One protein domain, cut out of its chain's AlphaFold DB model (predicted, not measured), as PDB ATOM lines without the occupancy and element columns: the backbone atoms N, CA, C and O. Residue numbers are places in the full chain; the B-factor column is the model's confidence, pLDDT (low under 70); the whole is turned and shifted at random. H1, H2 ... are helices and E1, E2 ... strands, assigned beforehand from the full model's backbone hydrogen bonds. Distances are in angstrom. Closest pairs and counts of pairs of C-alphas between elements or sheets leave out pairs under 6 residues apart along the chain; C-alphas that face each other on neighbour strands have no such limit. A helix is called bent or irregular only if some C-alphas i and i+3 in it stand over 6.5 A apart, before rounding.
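AT A GLANCE: This is residues 33 to 151 of the 157 residues of an uncharacterized protein of Fusarium ambrosium (UniProt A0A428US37). A strongly twisted sheet has two parts: the parallel strands E1 and E2, with H1 over them, and the antiparallel strands E3, E4 and E5, which turn away from the first two and make one end of the domain. H3 runs beyond H1 on the side away from the sheet, with the short H2 near its beginning, and the long stretch 75 to 97, without a named element, makes the other end. The printed part has 119 residues, with four named helices and five named strands in the order E1 H1 E2 H2 H3 H4 E3 E4 E5; the mixed sheet has the order E2 E1 E5 E4 E3, and the class is mixed, helices and strands. It is compact, with a radius of gyration of the C-alphas of 15.3 A and spans of 46 by 31 by 25 A.

HOW THE PARTS SIT: E1, residues 33 to 37, is followed by H1, residues 41 to 53, and E2, residues 57 to 62, in a strand-helix-strand unit, two parallel neighbour strands with a helix between, whose crossover is right-handed. N 36 and O 60 are within hydrogen-bond range at 2.8 A. H1 and the sheet form two layers, a helix layer on one face of a sheet; H1 lies over E2 and E1, along the strands, at a height over the sheet of 9.7 A. H2, residues 71 to 74, touches H3, residues 98 to 111, at residues 98 to 102 of H3 alone; their closest C-alphas, Trp 72 and Leu 102, are 5.7 A apart. H3 is close to H1 but not clearly touching, the closest C-alphas being Leu 44 and Ala 109 at 6.9 A, with a shallow tilt of 22 degrees, the same way. H4, residues 114 to 117, touches H1 at residues 44 to 48 of H1 alone, the closest C-alphas being Ala 47 and Leu 114 at 6.1 A, and only grazes the sheet with residues 115 to 117. E3, residues 129 to 132, E4, residues 135 to 140, and E5, residues 145 to 150, form a meander, each strand the antiparallel neighbour of the one before, in two hairpins. N 135 and O 132 are 3.1 A apart, and N 140 and O 145 3.2 A, both within hydrogen-bond range. E5 is staggered: residues 145 to 148 pair with E4, residues 149 to 150 with E1, parallel, where N 150 and O 35 are within hydrogen-bond range at 2.9 A. Every O i to N i+4 pair is within hydrogen-bond range in H3 and 7 of 9 in H1; H2 and H4 are too short for such a pair.

IN THESE COORDINATES: E1 begins at C-alpha 33, (87.173, 117.681, 140.699). H1 is 18.1 A long and only just irregular, with C-alphas 48 and 51 6.8 A apart. E2 is 16.2 A long, H3 19.7 A and E5 15.5 A, ending at C-alpha 150, (79.570, 117.311, 147.324).

THE WHOLE: The two C-alphas farthest apart, Glu 93 and Asn 144, are 47.2 A apart. The printed part has no cut; the links H2 to H3 and H4 to E3 are long. The mean pLDDT of the printed part is 78.0, and residues 121 to 151 are under 70.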
ATOM      1  N   ARG A  33      86.700 118.255 139.441       81.00
ATOM      2  CA  ARG A  33      87.173 117.681 140.699       81.00
ATOM      3  C   ARG A  33      86.021 117.667 141.678       81.00
ATOM      4  O   ARG A  33      85.380 118.700 141.874       81.00
ATOM      5  N   VAL A  34      85.758 116.505 142.253       83.38
ATOM      6  CA  VAL A  34      84.677 116.276 143.202       83.38
ATOM      7  C   VAL A  34      85.300 115.769 144.487       83.38
ATOM      8  O   VAL A  34      85.917 114.709 144.507       83.38
ATOM      9  N   ILE A  35      85.120 116.527 145.561       83.38
ATOM     10  CA  ILE A  35      85.462 116.063 146.902       83.38
ATOM     11  C   ILE A  35      84.166 115.615 147.569       83.38
ATOM     12  O   ILE A  35      83.187 116.362 147.589       83.38
ATOM     13  N   CYS A  36      84.159 114.399 148.096       83.81
ATOM     14  CA  CYS A  36      83.078 113.850 148.893       83.81
ATOM     15  C   CYS A  36      83.552 113.642 150.325       83.81
ATOM     16  O   CYS A  36      84.682 113.240 150.581       83.81
ATOM     17  N   ILE A  37      82.657 113.914 151.263       83.19
ATOM     18  CA  ILE A  37      82.909 113.765 152.688       83.19
ATOM     19  C   ILE A  37      81.982 112.662 153.213       83.19
ATOM     20  O   ILE A  37      80.756 112.801 153.178       83.19
ATOM     21  N   GLY A  38      82.578 111.581 153.702       84.62
ATOM     22  CA  GLY A  38      81.941 110.366 154.195       84.62
ATOM     23  C   GLY A  38      82.030 109.203 153.199       84.62
ATOM     24  O   GLY A  38      81.385 109.216 152.150       84.62
ATOM     25  N   ALA A  39      82.744 108.147 153.578       87.62
ATOM     26  CA  ALA A  39      82.824 106.849 152.911       87.62
ATOM     27  C   ALA A  39      81.820 105.840 153.500       87.62
ATOM     28  O   ALA A  39      82.135 104.691 153.817       87.62
ATOM     29  N   GLY A  40      80.578 106.297 153.663       88.62
ATOM     30  CA  GLY A  40      79.424 105.430 153.892       88.62
ATOM     31  C   GLY A  40      78.790 104.977 152.576       88.62
ATOM     32  O   GLY A  40      79.383 105.093 151.502       88.62
ATOM     33  N   ALA A  41      77.527 104.550 152.637       89.56
ATOM     34  CA  ALA A  41      76.777 104.099 151.463       89.56
ATOM     35  C   ALA A  41      76.802 105.116 150.302       89.56
ATOM     36  O   ALA A  41      77.018 104.748 149.150       89.56
ATOM     37  N   THR A  42      76.633 106.410 150.590       88.69
ATOM     38  CA  THR A  42      76.609 107.436 149.539       88.69
ATOM     39  C   THR A  42      77.976 107.677 148.906       88.69
ATOM     40  O   THR A  42      78.049 107.823 147.688       88.69
ATOM     41  N   GLY A  43      79.053 107.686 149.698       90.19
ATOM     42  CA  GLY A  43      80.416 107.829 149.179       90.19
ATOM     43  C   GLY A  43      80.781 106.672 148.252       90.19
ATOM     44  O   GLY A  43      81.231 106.898 147.132       90.19
ATOM     45  N   LEU A  44      80.468 105.440 148.662       91.50
ATOM     46  CA  LEU A  44      80.680 104.243 147.840       91.50
ATOM     47  C   LEU A  44      79.852 104.288 146.554       91.50
ATOM     48  O   LEU A  44      80.354 103.984 145.476       91.50
ATOM     49  N   ASN A  45      78.595 104.726 146.644       92.06
ATOM     50  CA  ASN A  45      77.754 104.889 145.466       92.06
ATOM     51  C   ASN A  45      78.311 105.946 144.499       92.06
ATOM     52  O   ASN A  45      78.258 105.748 143.290       92.06
ATOM     53  N   LEU A  46      78.876 107.049 144.999       91.25
ATOM     54  CA  LEU A  46      79.533 108.052 144.154       91.25
ATOM     55  C   LEU A  46      80.801 107.504 143.496       91.25
ATOM     56  O   LEU A  46      80.976 107.709 142.295       91.25
ATOM     57  N   ALA A  47      81.632 106.770 144.243       91.56
ATOM     58  CA  ALA A  47      82.812 106.094 143.706       91.56
ATOM     59  C   ALA A  47      82.452 105.114 142.587       91.56
ATOM     60  O   ALA A  47      83.124 105.060 141.560       91.56
ATOM     61  N   TYR A  48      81.347 104.387 142.747       92.38
ATOM     62  CA  TYR A  48      80.867 103.470 141.728       92.38
ATOM     63  C   TYR A  48      80.295 104.204 140.504       92.38
ATOM     64  O   TYR A  48      80.650 103.889 139.366       92.38
ATOM     65  N   MET A  49      79.420 105.191 140.716       91.62
ATOM     66  CA  MET A  49      78.618 105.800 139.651       91.62
ATOM     67  C   MET A  49      79.375 106.860 138.840       91.62
ATOM     68  O   MET A  49      79.232 106.900 137.617       91.62
ATOM     69  N   LEU A  50      80.175 107.725 139.475       90.19
ATOM     70  CA  LEU A  50      80.773 108.880 138.790       90.19
ATOM     71  C   LEU A  50      81.695 108.478 137.627       90.19
ATOM     72  O   LEU A  50      81.448 108.962 136.521       90.19
ATOM     73  N   PRO A  51      82.670 107.560 137.796       88.00
ATOM     74  CA  PRO A  51      83.554 107.162 136.695       88.00
ATOM     75  C   PRO A  51      82.820 106.453 135.548       88.00
ATOM     76  O   PRO A  51      83.312 106.408 134.424       88.00
ATOM     77  N   ARG A  52      81.637 105.882 135.821       90.69
ATOM     78  CA  ARG A  52      80.826 105.148 134.836       90.69
ATOM     79  C   ARG A  52      79.926 106.060 134.010       90.69
ATOM     80  O   ARG A  52      79.618 105.734 132.867       90.69
ATOM     81  N   HIS A  53      79.496 107.186 134.574       89.44
ATOM     82  CA  HIS A  53      78.540 108.087 133.928       89.44
ATOM     83  C   HIS A  53      79.158 109.390 133.426       89.44
ATOM     84  O   HIS A  53      78.572 110.038 132.558       89.44
ATOM     85  N   LEU A  54      80.319 109.784 133.945       86.25
ATOM     86  CA  LEU A  54      80.960 111.048 133.615       86.25
ATOM     87  C   LEU A  54      82.424 110.818 133.236       86.25
ATOM     88  O   LEU A  54      83.121 109.996 133.822       86.25
ATOM     89  N   LYS A  55      82.885 111.569 132.235       85.06
ATOM     90  CA  LYS A  55      84.288 111.591 131.802       85.06
ATOM     91  C   LYS A  55      85.006 112.774 132.449       85.06
ATOM     92  O   LYS A  55      84.365 113.754 132.820       85.06
ATOM     93  N   ASN A  56      86.333 112.692 132.533       86.00
ATOM     94  CA  ASN A  56      87.200 113.760 133.042       86.00
ATOM     95  C   ASN A  56      86.871 114.177 134.490       86.00
ATOM     96  O   ASN A  56      86.866 115.368 134.804       86.00
ATOM     97  N   ILE A  57      86.594 113.207 135.370       87.25
ATOM     98  CA  ILE A  57      86.342 113.455 136.796       87.25
ATOM     99  C   ILE A  57      87.475 112.912 137.657       87.25
ATOM    100  O   ILE A  57      87.818 111.739 137.549       87.25
ATOM    101  N   ASP A  58      87.970 113.747 138.567       86.81
ATOM    102  CA  ASP A  58      88.757 113.306 139.714       86.81
ATOM    103  C   ASP A  58      87.857 113.298 140.949       86.81
ATOM    104  O   ASP A  58      87.376 114.351 141.382       86.81
ATOM    105  N   LEU A  59      87.613 112.115 141.507       86.94
ATOM    106  CA  LEU A  59      86.870 111.949 142.750       86.94
ATOM    107  C   LEU A  59      87.845 111.687 143.895       86.94
ATOM    108  O   LEU A  59      88.705 110.817 143.787       86.94
ATOM    109  N   LEU A  60      87.647 112.397 145.001       87.12
ATOM    110  CA  LEU A  60      88.333 112.146 146.258       87.12
ATOM    111  C   LEU A  60      87.309 112.040 147.385       87.12
ATOM    112  O   LEU A  60      86.438 112.900 147.508       87.12
ATOM    113  N   ILE A  61      87.396 110.989 148.194       86.94
ATOM    114  CA  ILE A  61      86.496 110.742 149.319       86.94
ATOM    115  C   ILE A  61      87.297 110.799 150.614       86.94
ATOM    116  O   ILE A  61      88.199 109.993 150.820       86.94
ATOM    117  N   TYR A  62      86.916 111.705 151.508       84.19
ATOM    118  CA  TYR A  62      87.446 111.768 152.866       84.19
ATOM    119  C   TYR A  62      86.502 111.089 153.848       84.19
ATOM    120  O   TYR A  62      85.293 111.308 153.796       84.19
ATOM    121  N   GLU A  63      87.036 110.315 154.781       83.69
ATOM    122  CA  GLU A  63      86.268 109.674 155.851       83.69
ATOM    123  C   GLU A  63      86.894 109.952 157.208       83.69
ATOM    124  O   GLU A  63      88.114 110.029 157.327       83.69
ATOM    125  N   LYS A  64      86.032 110.092 158.221       80.00
ATOM    126  CA  LYS A  64      86.408 110.306 159.618       80.00
ATOM    127  C   LYS A  64      87.000 109.052 160.260       80.00
ATOM    128  O   LYS A  64      87.941 109.108 161.041       80.00
ATOM    129  N   ASN A  65      86.423 107.910 159.937       81.31
ATOM    130  CA  ASN A  65      86.815 106.633 160.502       81.31
ATOM    131  C   ASN A  65      88.016 106.023 159.759       81.31
ATOM    132  O   ASN A  65      88.296 106.363 158.613       81.31
ATOM    133  N   GLU A  66      88.710 105.082 160.405       81.75
ATOM    134  CA  GLU A  66      89.848 104.352 159.815       81.75
ATOM    135  C   GLU A  66      89.434 103.367 158.711       81.75
ATOM    136  O   GLU A  66      90.275 102.887 157.955       81.75
ATOM    137  N   ALA A  67      88.140 103.053 158.629       82.94
ATOM    138  CA  ALA A  67      87.593 102.075 157.709       82.94
ATOM    139  C   ALA A  67      86.402 102.634 156.925       82.94
ATOM    140  O   ALA A  67      85.751 103.609 157.311       82.94
ATOM    141  N   ILE A  68      86.087 101.951 155.828       86.19
ATOM    142  CA  ILE A  68      84.879 102.169 155.036       86.19
ATOM    143  C   ILE A  68      83.666 101.607 155.786       86.19
ATOM    144  O   ILE A  68      83.719 100.506 156.337       86.19
ATOM    145  N   GLY A  69      82.561 102.354 155.781       83.00
ATOM    146  CA  GLY A  69      81.307 101.941 156.417       83.00
ATOM    147  C   GLY A  69      80.441 103.103 156.899       83.00
ATOM    148  O   GLY A  69      79.219 102.961 157.007       83.00
ATOM    149  N   GLY A  70      81.049 104.269 157.136       84.81
ATOM    150  CA  GLY A  70      80.369 105.482 157.591       84.81
ATOM    151  C   GLY A  70      79.488 105.213 158.812       84.81
ATOM    152  O   GLY A  70      79.946 104.681 159.819       84.81
ATOM    153  N   THR A  71      78.190 105.508 158.698       81.94
ATOM    154  CA  THR A  71      77.194 105.319 159.764       81.94
ATOM    155  C   THR A  71      77.252 103.946 160.437       81.94
ATOM    156  O   THR A  71      76.987 103.875 161.633       81.94
ATOM    157  N   TRP A  72      77.593 102.879 159.711       84.50
ATOM    158  CA  TRP A  72      77.595 101.497 160.214       84.50
ATOM    159  C   TRP A  72      78.802 101.143 161.086       84.50
ATOM    160  O   TRP A  72      78.791 100.096 161.731       84.50
ATOM    161  N   ILE A  73      79.815 102.013 161.124       83.75
ATOM    162  CA  ILE A  73      80.944 101.911 162.057       83.75
ATOM    163  C   ILE A  73      80.507 102.392 163.444       83.75
ATOM    164  O   ILE A  73      80.764 101.730 164.447       83.75
ATOM    165  N   GLU A  74      79.798 103.520 163.496       80.94
ATOM    166  CA  GLU A  74      79.396 104.166 164.750       80.94
ATOM    167  C   GLU A  74      78.031 103.686 165.266       80.94
ATOM    168  O   GLU A  74      77.796 103.643 166.473       80.94
ATOM    169  N   ASN A  75      77.114 103.313 164.370       79.25
ATOM    170  CA  ASN A  75      75.736 102.977 164.714       79.25
ATOM    171  C   ASN A  75      75.430 101.504 164.461       79.25
ATOM    172  O   ASN A  75      75.728 100.952 163.401       79.25
ATOM    173  N   ARG A  76      74.733 100.891 165.422       78.12
ATOM    174  CA  ARG A  76      74.271  99.506 165.333       78.12
ATOM    175  C   ARG A  76      72.751  99.447 165.291       78.12
ATOM    176  O   ARG A  76      72.104  99.278 166.319       78.12
ATOM    177  N   TYR A  77      72.197  99.584 164.092       73.81
ATOM    178  CA  TYR A  77      70.770  99.382 163.848       73.81
ATOM    179  C   TYR A  77      70.541  98.115 163.008       73.81
ATOM    180  O   TYR A  77      71.319  97.850 162.095       73.81
ATOM    181  N   PRO A  78      69.519  97.299 163.307       75.06
ATOM    182  CA  PRO A  78      69.147  96.179 162.447       75.06
ATOM    183  C   PRO A  78      68.429  96.678 161.184       75.06
ATOM    184  O   PRO A  78      67.691  97.665 161.232       75.06
ATOM    185  N   GLY A  79      68.628  96.003 160.049       82.38
ATOM    186  CA  GLY A  79      68.016  96.392 158.777       82.38
ATOM    187  C   GLY A  79      68.555  95.624 157.574       82.38
ATOM    188  O   GLY A  79      69.462  94.815 157.704       82.38
ATOM    189  N   ILE A  80      68.030  95.918 156.383       79.56
ATOM    190  CA  ILE A  80      68.671  95.544 155.115       79.56
ATOM    191  C   ILE A  80      69.119  96.830 154.440       79.56
ATOM    192  O   ILE A  80      68.300  97.687 154.110       79.56
ATOM    193  N   TYR A  81      70.420  96.937 154.202       83.62
ATOM    194  CA  TYR A  81      71.010  98.046 153.470       83.62
ATOM    195  C   TYR A  81      71.928  97.483 152.397       83.62
ATOM    196  O   TYR A  81      73.005  96.979 152.694       83.62
ATOM    197  N   GLN A  82      71.475  97.564 151.147       89.56
ATOM    198  CA  GLN A  82      72.222  97.099 149.986       89.56
ATOM    199  C   GLN A  82      72.057  98.050 148.805       89.56
ATOM    200  O   GLN A  82      71.046  98.745 148.681       89.56
ATOM    201  N   PHE A  83      73.036  98.046 147.910       92.06
ATOM    202  CA  PHE A  83      72.950  98.742 146.639       92.06
ATOM    203  C   PHE A  83      72.137  97.943 145.626       92.06
ATOM    204  O   PHE A  83      72.265  96.725 145.513       92.06
ATOM    205  N   THR A  84      71.350  98.647 144.814       91.44
ATOM    206  CA  THR A  84      70.596  98.039 143.707       91.44
ATOM    207  C   THR A  84      71.509  97.415 142.651       91.44
ATOM    208  O   THR A  84      71.140  96.426 142.028       91.44
ATOM    209  N   TRP A  85      72.712  97.964 142.474       92.25
ATOM    210  CA  TRP A  85      73.729  97.478 141.537       92.25
ATOM    211  C   TRP A  85      74.664  96.409 142.128       92.25
ATOM    212  O   TRP A  85      75.439  95.809 141.386       92.25
ATOM    213  N   ALA A  86      74.584  96.132 143.434       92.31
ATOM    214  CA  ALA A  86      75.354  95.081 144.101       92.31
ATOM    215  C   ALA A  86      74.493  94.331 145.132       92.31
ATOM    216  O   ALA A  86      74.756  94.424 146.331       92.31
ATOM    217  N   PRO A  87      73.452  93.598 144.707       91.44
ATOM    218  CA  PRO A  87      72.629  92.830 145.634       91.44
ATOM    219  C   PRO A  87      73.451  91.720 146.307       91.44
ATOM    220  O   PRO A  87      74.278  91.074 145.658       91.44
ATOM    221  N   ASN A  88      73.195  91.477 147.592       89.00
ATOM    222  CA  ASN A  88      73.796  90.374 148.337       89.00
ATOM    223  C   ASN A  88      72.755  89.251 148.517       89.00
ATOM    224  O   ASN A  88      71.754  89.459 149.199       89.00
ATOM    225  N   PRO A  89      72.938  88.071 147.895       86.00
ATOM    226  CA  PRO A  89      71.990  86.966 148.020       86.00
ATOM    227  C   PRO A  89      72.187  86.136 149.297       86.00
ATOM    228  O   PRO A  89      71.365  85.270 149.577       86.00
ATOM    229  N   THR A  90      73.265  86.361 150.053       87.62
ATOM    230  CA  THR A  90      73.664  85.526 151.197       87.62
ATOM    231  C   THR A  90      73.436  86.206 152.545       87.62
ATOM    232  O   THR A  90      74.218  85.997 153.470       87.62
ATOM    233  N   TRP A  91      72.398  87.036 152.665       89.12
ATOM    234  CA  TRP A  91      72.002  87.592 153.961       89.12
ATOM    235  C   TRP A  91      71.590  86.475 154.925       89.12
ATOM    236  O   TRP A  91      70.840  85.573 154.544       89.12
ATOM    237  N   SER A  92      72.076  86.540 156.165       87.44
ATOM    238  CA  SER A  92      71.786  85.536 157.196       87.44
ATOM    239  C   SER A  92      70.319  85.539 157.641       87.44
ATOM    240  O   SER A  92      69.743  84.486 157.916       87.44
ATOM    241  N   GLU A  93      69.705  86.720 157.679       85.50
ATOM    242  CA  GLU A  93      68.359  86.958 158.190       85.50
ATOM    243  C   GLU A  93      67.638  88.024 157.353       85.50
ATOM    244  O   GLU A  93      68.248  88.781 156.601       85.50
ATOM    245  N   PHE A  94      66.313  88.123 157.509       81.88
ATOM    246  CA  PHE A  94      65.523  89.179 156.862       81.88
ATOM    247  C   PHE A  94      65.816  90.577 157.434       81.88
ATOM    248  O   PHE A  94      65.648  91.574 156.743       81.88
ATOM    249  N   TYR A  95      66.250  90.678 158.691       84.19
ATOM    250  CA  TYR A  95      66.762  91.920 159.267       84.19
ATOM    251  C   TYR A  95      68.199  91.697 159.690       84.19
ATOM    252  O   TYR A  95      68.476  91.197 160.775       84.19
ATOM    253  N   THR A  96      69.111  92.077 158.812       85.56
ATOM    254  CA  THR A  96      70.525  91.832 159.007       85.56
ATOM    255  C   THR A  96      71.098  92.656 160.160       85.56
ATOM    256  O   THR A  96      70.717  93.807 160.410       85.56
ATOM    257  N   SER A  97      72.058  92.061 160.866       87.44
ATOM    258  CA  SER A  97      72.831  92.744 161.897       87.44
ATOM    259  C   SER A  97      73.749  93.827 161.304       87.44
ATOM    260  O   SER A  97      74.294  93.691 160.208       87.44
ATOM    261  N   SER A  98      73.982  94.906 162.054       87.38
ATOM    262  CA  SER A  98      74.893  95.986 161.636       87.38
ATOM    263  C   SER A  98      76.312  95.508 161.252       87.38
ATOM    264  O   SER A  98      76.827  96.010 160.254       87.38
ATOM    265  N   PRO A  99      76.949  94.539 161.950       89.56
ATOM    266  CA  PRO A  99      78.252  94.006 161.540       89.56
ATOM    267  C   PRO A  99      78.248  93.346 160.158       89.56
ATOM    268  O   PRO A  99      79.202  93.493 159.402       89.56
ATOM    269  N   GLU A 100      77.177  92.636 159.811       91.19
ATOM    270  CA  GLU A 100      77.061  91.979 158.508       91.19
ATOM    271  C   GLU A 100      76.775  92.997 157.393       91.19
ATOM    272  O   GLU A 100      77.325  92.878 156.301       91.19
ATOM    273  N   ILE A 101      76.021  94.062 157.687       89.88
ATOM    274  CA  ILE A 101      75.862  95.209 156.778       89.88
ATOM    275  C   ILE A 101      77.200  95.930 156.551       89.88
ATOM    276  O   ILE A 101      77.541  96.263 155.416       89.88
ATOM    277  N   LEU A 102      77.973  96.173 157.614       90.81
ATOM    278  CA  LEU A 102      79.298  96.790 157.514       90.81
ATOM    279  C   LEU A 102      80.226  95.945 156.638       90.81
ATOM    280  O   LEU A 102      80.852  96.476 155.723       90.81
ATOM    281  N   ARG A 103      80.251  94.630 156.878       91.75
ATOM    282  CA  ARG A 103      81.016  93.687 156.064       91.75
ATOM    283  C   ARG A 103      80.587  93.735 154.601       91.75
ATOM    284  O   ARG A 103      81.439  93.835 153.734       91.75
ATOM    285  N   TYR A 104      79.285  93.763 154.319       92.75
ATOM    286  CA  TYR A 104      78.789  93.916 152.952       92.75
ATOM    287  C   TYR A 104      79.340  95.173 152.257       92.75
ATOM    288  O   TYR A 104      79.726  95.102 151.089       92.75
ATOM    289  N   PHE A 105      79.406  96.319 152.944       91.94
ATOM    290  CA  PHE A 105      79.974  97.537 152.358       91.94
ATOM    291  C   PHE A 105      81.480  97.426 152.106       91.94
ATOM    292  O   PHE A 105      81.942  97.895 151.068       91.94
ATOM    293  N   GLN A 106      82.226  96.795 153.013       91.88
ATOM    294  CA  GLN A 106      83.664  96.553 152.856       91.88
ATOM    295  C   GLN A 106      83.937  95.588 151.696       91.88
ATOM    296  O   GLN A 106      84.649  95.951 150.763       91.88
ATOM    297  N   ASP A 107      83.252  94.444 151.673       93.19
ATOM    298  CA  ASP A 107      83.332  93.454 150.595       93.19
ATOM    299  C   ASP A 107      82.944  94.083 149.242       93.19
ATOM    300  O   ASP A 107      83.536  93.787 148.206       93.19
ATOM    301  N   THR A 108      81.954  94.984 149.225       93.50
ATOM    302  CA  THR A 108      81.560  95.719 148.013       93.50
ATOM    303  C   THR A 108      82.644  96.703 147.578       93.50
ATOM    304  O   THR A 108      82.928  96.800 146.385       93.50
ATOM    305  N   ALA A 109      83.250  97.439 148.510       92.81
ATOM    306  CA  ALA A 109      84.331  98.361 148.185       92.81
ATOM    307  C   ALA A 109      85.530  97.624 147.575       92.81
ATOM    308  O   ALA A 109      86.062  98.088 146.570       92.81
ATOM    309  N   GLU A 110      85.894  96.465 148.122       92.88
ATOM    310  CA  GLU A 110      86.950  95.603 147.581       92.88
ATOM    311  C   GLU A 110      86.567  95.024 146.217       92.88
ATOM    312  O   GLU A 110      87.321  95.140 145.258       92.88
ATOM    313  N   LYS A 111      85.357  94.469 146.081       93.00
ATOM    314  CA  LYS A 111      84.882  93.840 144.836       93.00
ATOM    315  C   LYS A 111      84.899  94.774 143.623       93.00
ATOM    316  O   LYS A 111      84.986  94.299 142.491       93.00
ATOM    317  N   PHE A 112      84.720  96.073 143.844       91.94
ATOM    318  CA  PHE A 112      84.664  97.080 142.787       91.94
ATOM    319  C   PHE A 112      85.867  98.035 142.800       91.94
ATOM    320  O   PHE A 112      85.793  99.071 142.136       91.94
ATOM    321  N   ASP A 113      86.928  97.704 143.544       91.12
ATOM    322  CA  ASP A 113      88.166  98.487 143.664       91.12
ATOM    323  C   ASP A 113      87.923  99.965 144.044       91.12
ATOM    324  O   ASP A 113      88.585 100.888 143.577       91.12
ATOM    325  N   LEU A 114      86.935 100.220 144.910       89.00
ATOM    326  CA  LEU A 114      86.521 101.576 145.305       89.00
ATOM    327  C   LEU A 114      87.404 102.185 146.406       89.00
ATOM    328  O   LEU A 114      87.210 103.343 146.776       89.00
ATOM    329  N   GLY A 115      88.355 101.419 146.944       81.81
ATOM    330  CA  GLY A 115      89.253 101.862 148.013       81.81
ATOM    331  C   GLY A 115      90.306 102.883 147.569       81.81
ATOM    332  O   GLY A 115      90.826 103.609 148.407       81.81
ATOM    333  N   GLU A 116      90.610 102.995 146.274       80.62
ATOM    334  CA  GLU A 116      91.686 103.882 145.794       80.62
ATOM    335  C   GLU A 116      91.351 105.376 145.917       80.62
ATOM    336  O   GLU A 116      92.238 106.208 146.101       80.62
ATOM    337  N   VAL A 117      90.066 105.732 145.838       80.06
ATOM    338  CA  VAL A 117      89.599 107.127 145.946       80.06
ATOM    339  C   VAL A 117      89.396 107.575 147.396       80.06
ATOM    340  O   VAL A 117      88.971 108.706 147.638       80.06
ATOM    341  N   TYR A 118      89.648 106.686 148.355       83.94
ATOM    342  CA  TYR A 118      89.379 106.882 149.772       83.94
ATOM    343  C   TYR A 118      90.625 107.348 150.533       83.94
ATOM    344  O   TYR A 118      91.713 106.798 150.372       83.94
ATOM    345  N   GLN A 119      90.447 108.329 151.419       80.06
ATOM    346  CA  GLN A 119      91.461 108.779 152.371       80.06
ATOM    347  C   GLN A 119      90.856 108.913 153.778       80.06
ATOM    348  O   GLN A 119      89.806 109.536 153.960       80.06
ATOM    349  N   SER A 120      91.524 108.325 154.775       70.25
ATOM    350  CA  SER A 120      91.129 108.384 156.190       70.25
ATOM    351  C   SER A 120      91.561 109.700 156.870       70.25
ATOM    352  O   SER A 120      92.235 110.540 156.272       70.25
ATOM    353  N   GLN A 121      91.143 109.902 158.127       61.59
ATOM    354  CA  GLN A 121      91.034 111.213 158.785       61.59
ATOM    355  C   GLN A 121      92.240 111.844 159.510       61.59
ATOM    356  O   GLN A 121      91.990 112.837 160.189       61.59
ATOM    357  N   PRO A 122      93.529 111.467 159.444       53.25
ATOM    358  CA  PRO A 122      94.546 112.330 160.076       53.25
ATOM    359  C   PRO A 122      94.678 113.746 159.438       53.25
ATOM    360  O   PRO A 122      95.712 114.386 159.571       53.25
ATOM    361  N   TYR A 123      93.668 114.241 158.712       51.66
ATOM    362  CA  TYR A 123      93.786 115.250 157.673       51.66
ATOM    363  C   TYR A 123      92.592 116.216 157.511       51.66
ATOM    364  O   TYR A 123      92.709 117.235 156.833       51.66
ATOM    365  N   CYS A 124      91.437 115.935 158.122       51.28
ATOM    366  CA  CYS A 124      90.252 116.800 158.053       51.28
ATOM    367  C   CYS A 124      89.912 117.352 159.441       51.28
ATOM    368  O   CYS A 124      88.979 116.876 160.091       51.28
ATOM    369  N   ASP A 125      90.680 118.346 159.886       49.22
ATOM    370  CA  ASP A 125      90.328 119.162 161.050       49.22
ATOM    371  C   ASP A 125      89.189 120.131 160.692       49.22
ATOM    372  O   ASP A 125      89.063 120.568 159.545       49.22
ATOM    373  N   GLU A 126      88.377 120.521 161.678       47.53
ATOM    374  CA  GLU A 126      87.250 121.460 161.516       47.53
ATOM    375  C   GLU A 126      87.645 122.783 160.826       47.53
ATOM    376  O   GLU A 126      86.815 123.426 160.187       47.53
ATOM    377  N   GLY A 127      88.927 123.164 160.885       45.62
ATOM    378  CA  GLY A 127      89.479 124.343 160.208       45.62
ATOM    379  C   GLY A 127      89.657 124.217 158.686       45.62
ATOM    380  O   GLY A 127      89.911 125.226 158.029       45.62
ATOM    381  N   ALA A 128      89.535 123.018 158.104       48.47
ATOM    382  CA  ALA A 128      89.680 122.790 156.661       48.47
ATOM    383  C   ALA A 128      88.375 123.000 155.871       48.47
ATOM    384  O   ALA A 128      88.413 123.063 154.639       48.47
ATOM    385  N   MET A 129      87.235 123.106 156.563       50.44
ATOM    386  CA  MET A 129      85.907 123.203 155.959       50.44
ATOM    387  C   MET A 129      85.275 124.562 156.259       50.44
ATOM    388  O   MET A 129      84.599 124.743 157.271       50.44
ATOM    389  N   GLU A 130      85.444 125.525 155.353       49.94
ATOM    390  CA  GLU A 130      84.770 126.817 155.483       49.94
ATOM    391  C   GLU A 130      83.415 126.787 154.768       49.94
ATOM    392  O   GLU A 130      83.297 126.615 153.549       49.94
ATOM    393  N   ARG A 131      82.346 126.956 155.548       45.97
ATOM    394  CA  ARG A 131      80.972 126.941 155.049       45.97
ATOM    395  C   ARG A 131      80.606 128.312 154.475       45.97
ATOM    396  O   ARG A 131      80.047 129.155 155.173       45.97
ATOM    397  N   ARG A 132      80.866 128.549 153.183       46.72
ATOM    398  CA  ARG A 132      80.316 129.723 152.476       46.72
ATOM    399  C   ARG A 132      78.891 129.452 151.996       46.72
ATOM    400  O   ARG A 132      78.527 128.324 151.695       46.72
ATOM    401  N   ARG A 133      78.076 130.514 151.907       40.38
ATOM    402  CA  ARG A 133      76.599 130.532 151.734       40.38
ATOM    403  C   ARG A 133      75.960 129.493 150.779       40.38
ATOM    404  O   ARG A 133      74.759 129.281 150.903       40.38
ATOM    405  N   ARG A 134      76.690 128.891 149.826       40.19
ATOM    406  CA  ARG A 134      76.187 127.877 148.870       40.19
ATOM    407  C   ARG A 134      77.157 126.728 148.526       40.19
ATOM    408  O   ARG A 134      76.732 125.803 147.847       40.19
ATOM    409  N   HIS A 135      78.413 126.766 148.974       47.34
ATOM    410  CA  HIS A 135      79.428 125.751 148.662       47.34
ATOM    411  C   HIS A 135      80.307 125.530 149.894       47.34
ATOM    412  O   HIS A 135      80.639 126.491 150.591       47.34
ATOM    413  N   LEU A 136      80.642 124.270 150.175       53.19
ATOM    414  CA  LEU A 136      81.660 123.948 151.163       53.19
ATOM    415  C   LEU A 136      83.004 123.989 150.439       53.19
ATOM    416  O   LEU A 136      83.198 123.269 149.460       53.19
ATOM    417  N   ASP A 137      83.880 124.872 150.895       54.53
ATOM    418  CA  ASP A 137      85.240 124.977 150.399       54.53
ATOM    419  C   ASP A 137      86.099 124.076 151.291       54.53
ATOM    420  O   ASP A 137      86.401 124.434 152.430       54.53
ATOM    421  N   VAL A 138      86.441 122.882 150.800       58.59
ATOM    422  CA  VAL A 138      87.474 122.046 151.427       58.59
ATOM    423  C   VAL A 138      88.799 122.462 150.821       58.59
ATOM    424  O   VAL A 138      88.973 122.398 149.600       58.59
ATOM    425  N   LYS A 139      89.729 122.899 151.671       56.91
ATOM    426  CA  LYS A 139      91.136 122.914 151.279       56.91
ATOM    427  C   LYS A 139      91.572 121.465 151.198       56.91
ATOM    428  O   LYS A 139      91.387 120.735 152.161       56.91
ATOM    429  N   ASP A 140      92.120 121.065 150.063       60.09
ATOM    430  CA  ASP A 140      92.890 119.831 149.960       60.09
ATOM    431  C   ASP A 140      94.352 120.148 150.322       60.09
ATOM    432  O   ASP A 140      95.026 120.799 149.522       60.09
ATOM    433  N   PRO A 141      94.880 119.741 151.491       54.25
ATOM    434  CA  PRO A 141      96.267 120.025 151.857       54.25
ATOM    435  C   PRO A 141      97.341 119.390 150.943       54.25
ATOM    436  O   PRO A 141      98.501 119.777 151.045       54.25
ATOM    437  N   GLN A 142      96.995 118.480 150.016       56.47
ATOM    438  CA  GLN A 142      97.942 117.815 149.113       56.47
ATOM    439  C   GLN A 142      98.135 118.688 147.881       56.47
ATOM    440  O   GLN A 142      99.181 118.645 147.237       56.47
ATOM    441  N   ARG A 143      97.117 119.490 147.551       59.00
ATOM    442  CA  ARG A 143      97.088 120.334 146.357       59.00
ATOM    443  C   ARG A 143      96.962 121.825 146.668       59.00
ATOM    444  O   ARG A 143      97.126 122.629 145.767       59.00
ATOM    445  N   ASN A 144      96.742 122.198 147.930       57.78
ATOM    446  CA  ASN A 144      96.549 123.566 148.424       57.78
ATOM    447  C   ASN A 144      95.499 124.366 147.625       57.78
ATOM    448  O   ASN A 144      95.652 125.560 147.371       57.78
ATOM    449  N   GLU A 145      94.427 123.689 147.212       56.34
ATOM    450  CA  GLU A 145      93.396 124.228 146.326       56.34
ATOM    451  C   GLU A 145      91.992 124.006 146.893       56.34
ATOM    452  O   GLU A 145      91.747 123.078 147.667       56.34
ATOM    453  N   THR A 146      91.062 124.862 146.473       58.38
ATOM    454  CA  THR A 146      89.654 124.811 146.868       58.38
ATOM    455  C   THR A 146      88.822 124.178 145.757       58.38
ATOM    456  O   THR A 146      88.853 124.642 144.615       58.38
ATOM    457  N   CYS A 147      88.059 123.132 146.076       58.72
ATOM    458  CA  CYS A 147      87.182 122.456 145.116       58.72
ATOM    459  C   CYS A 147      85.722 122.471 145.585       58.72
ATOM    460  O   CYS A 147      85.474 122.454 146.790       58.72
ATOM    461  N   PRO A 148      84.747 122.458 144.656       61.00
ATOM    462  CA  PRO A 148      83.350 122.275 145.016       61.00
ATOM    463  C   PRO A 148      83.161 120.898 145.661       61.00
ATOM    464  O   PRO A 148      83.417 119.858 145.051       61.00
ATOM    465  N   VAL A 149      82.715 120.902 146.913       63.00
ATOM    466  CA  VAL A 149      82.469 119.683 147.682       63.00
ATOM    467  C   VAL A 149      81.027 119.247 147.501       63.00
ATOM    468  O   VAL A 149      80.089 120.017 147.733       63.00
ATOM    469  N   LEU A 150      80.847 117.975 147.163       63.69
ATOM    470  CA  LEU A 150      79.570 117.311 147.324       63.69
ATOM    471  C   LEU A 150      79.541 116.738 148.743       63.69
ATOM    472  O   LEU A 150      80.275 115.806 149.060       63.69
ATOM    473  N   CYS A 151      78.712 117.300 149.619       58.28
ATOM    474  CA  CYS A 151      78.572 116.816 150.992       58.28
ATOM    475  C   CYS A 151      77.201 116.147 151.171       58.28
ATOM    476  O   CYS A 151      76.258 116.789 151.637       58.28
TER     477      CYS A 151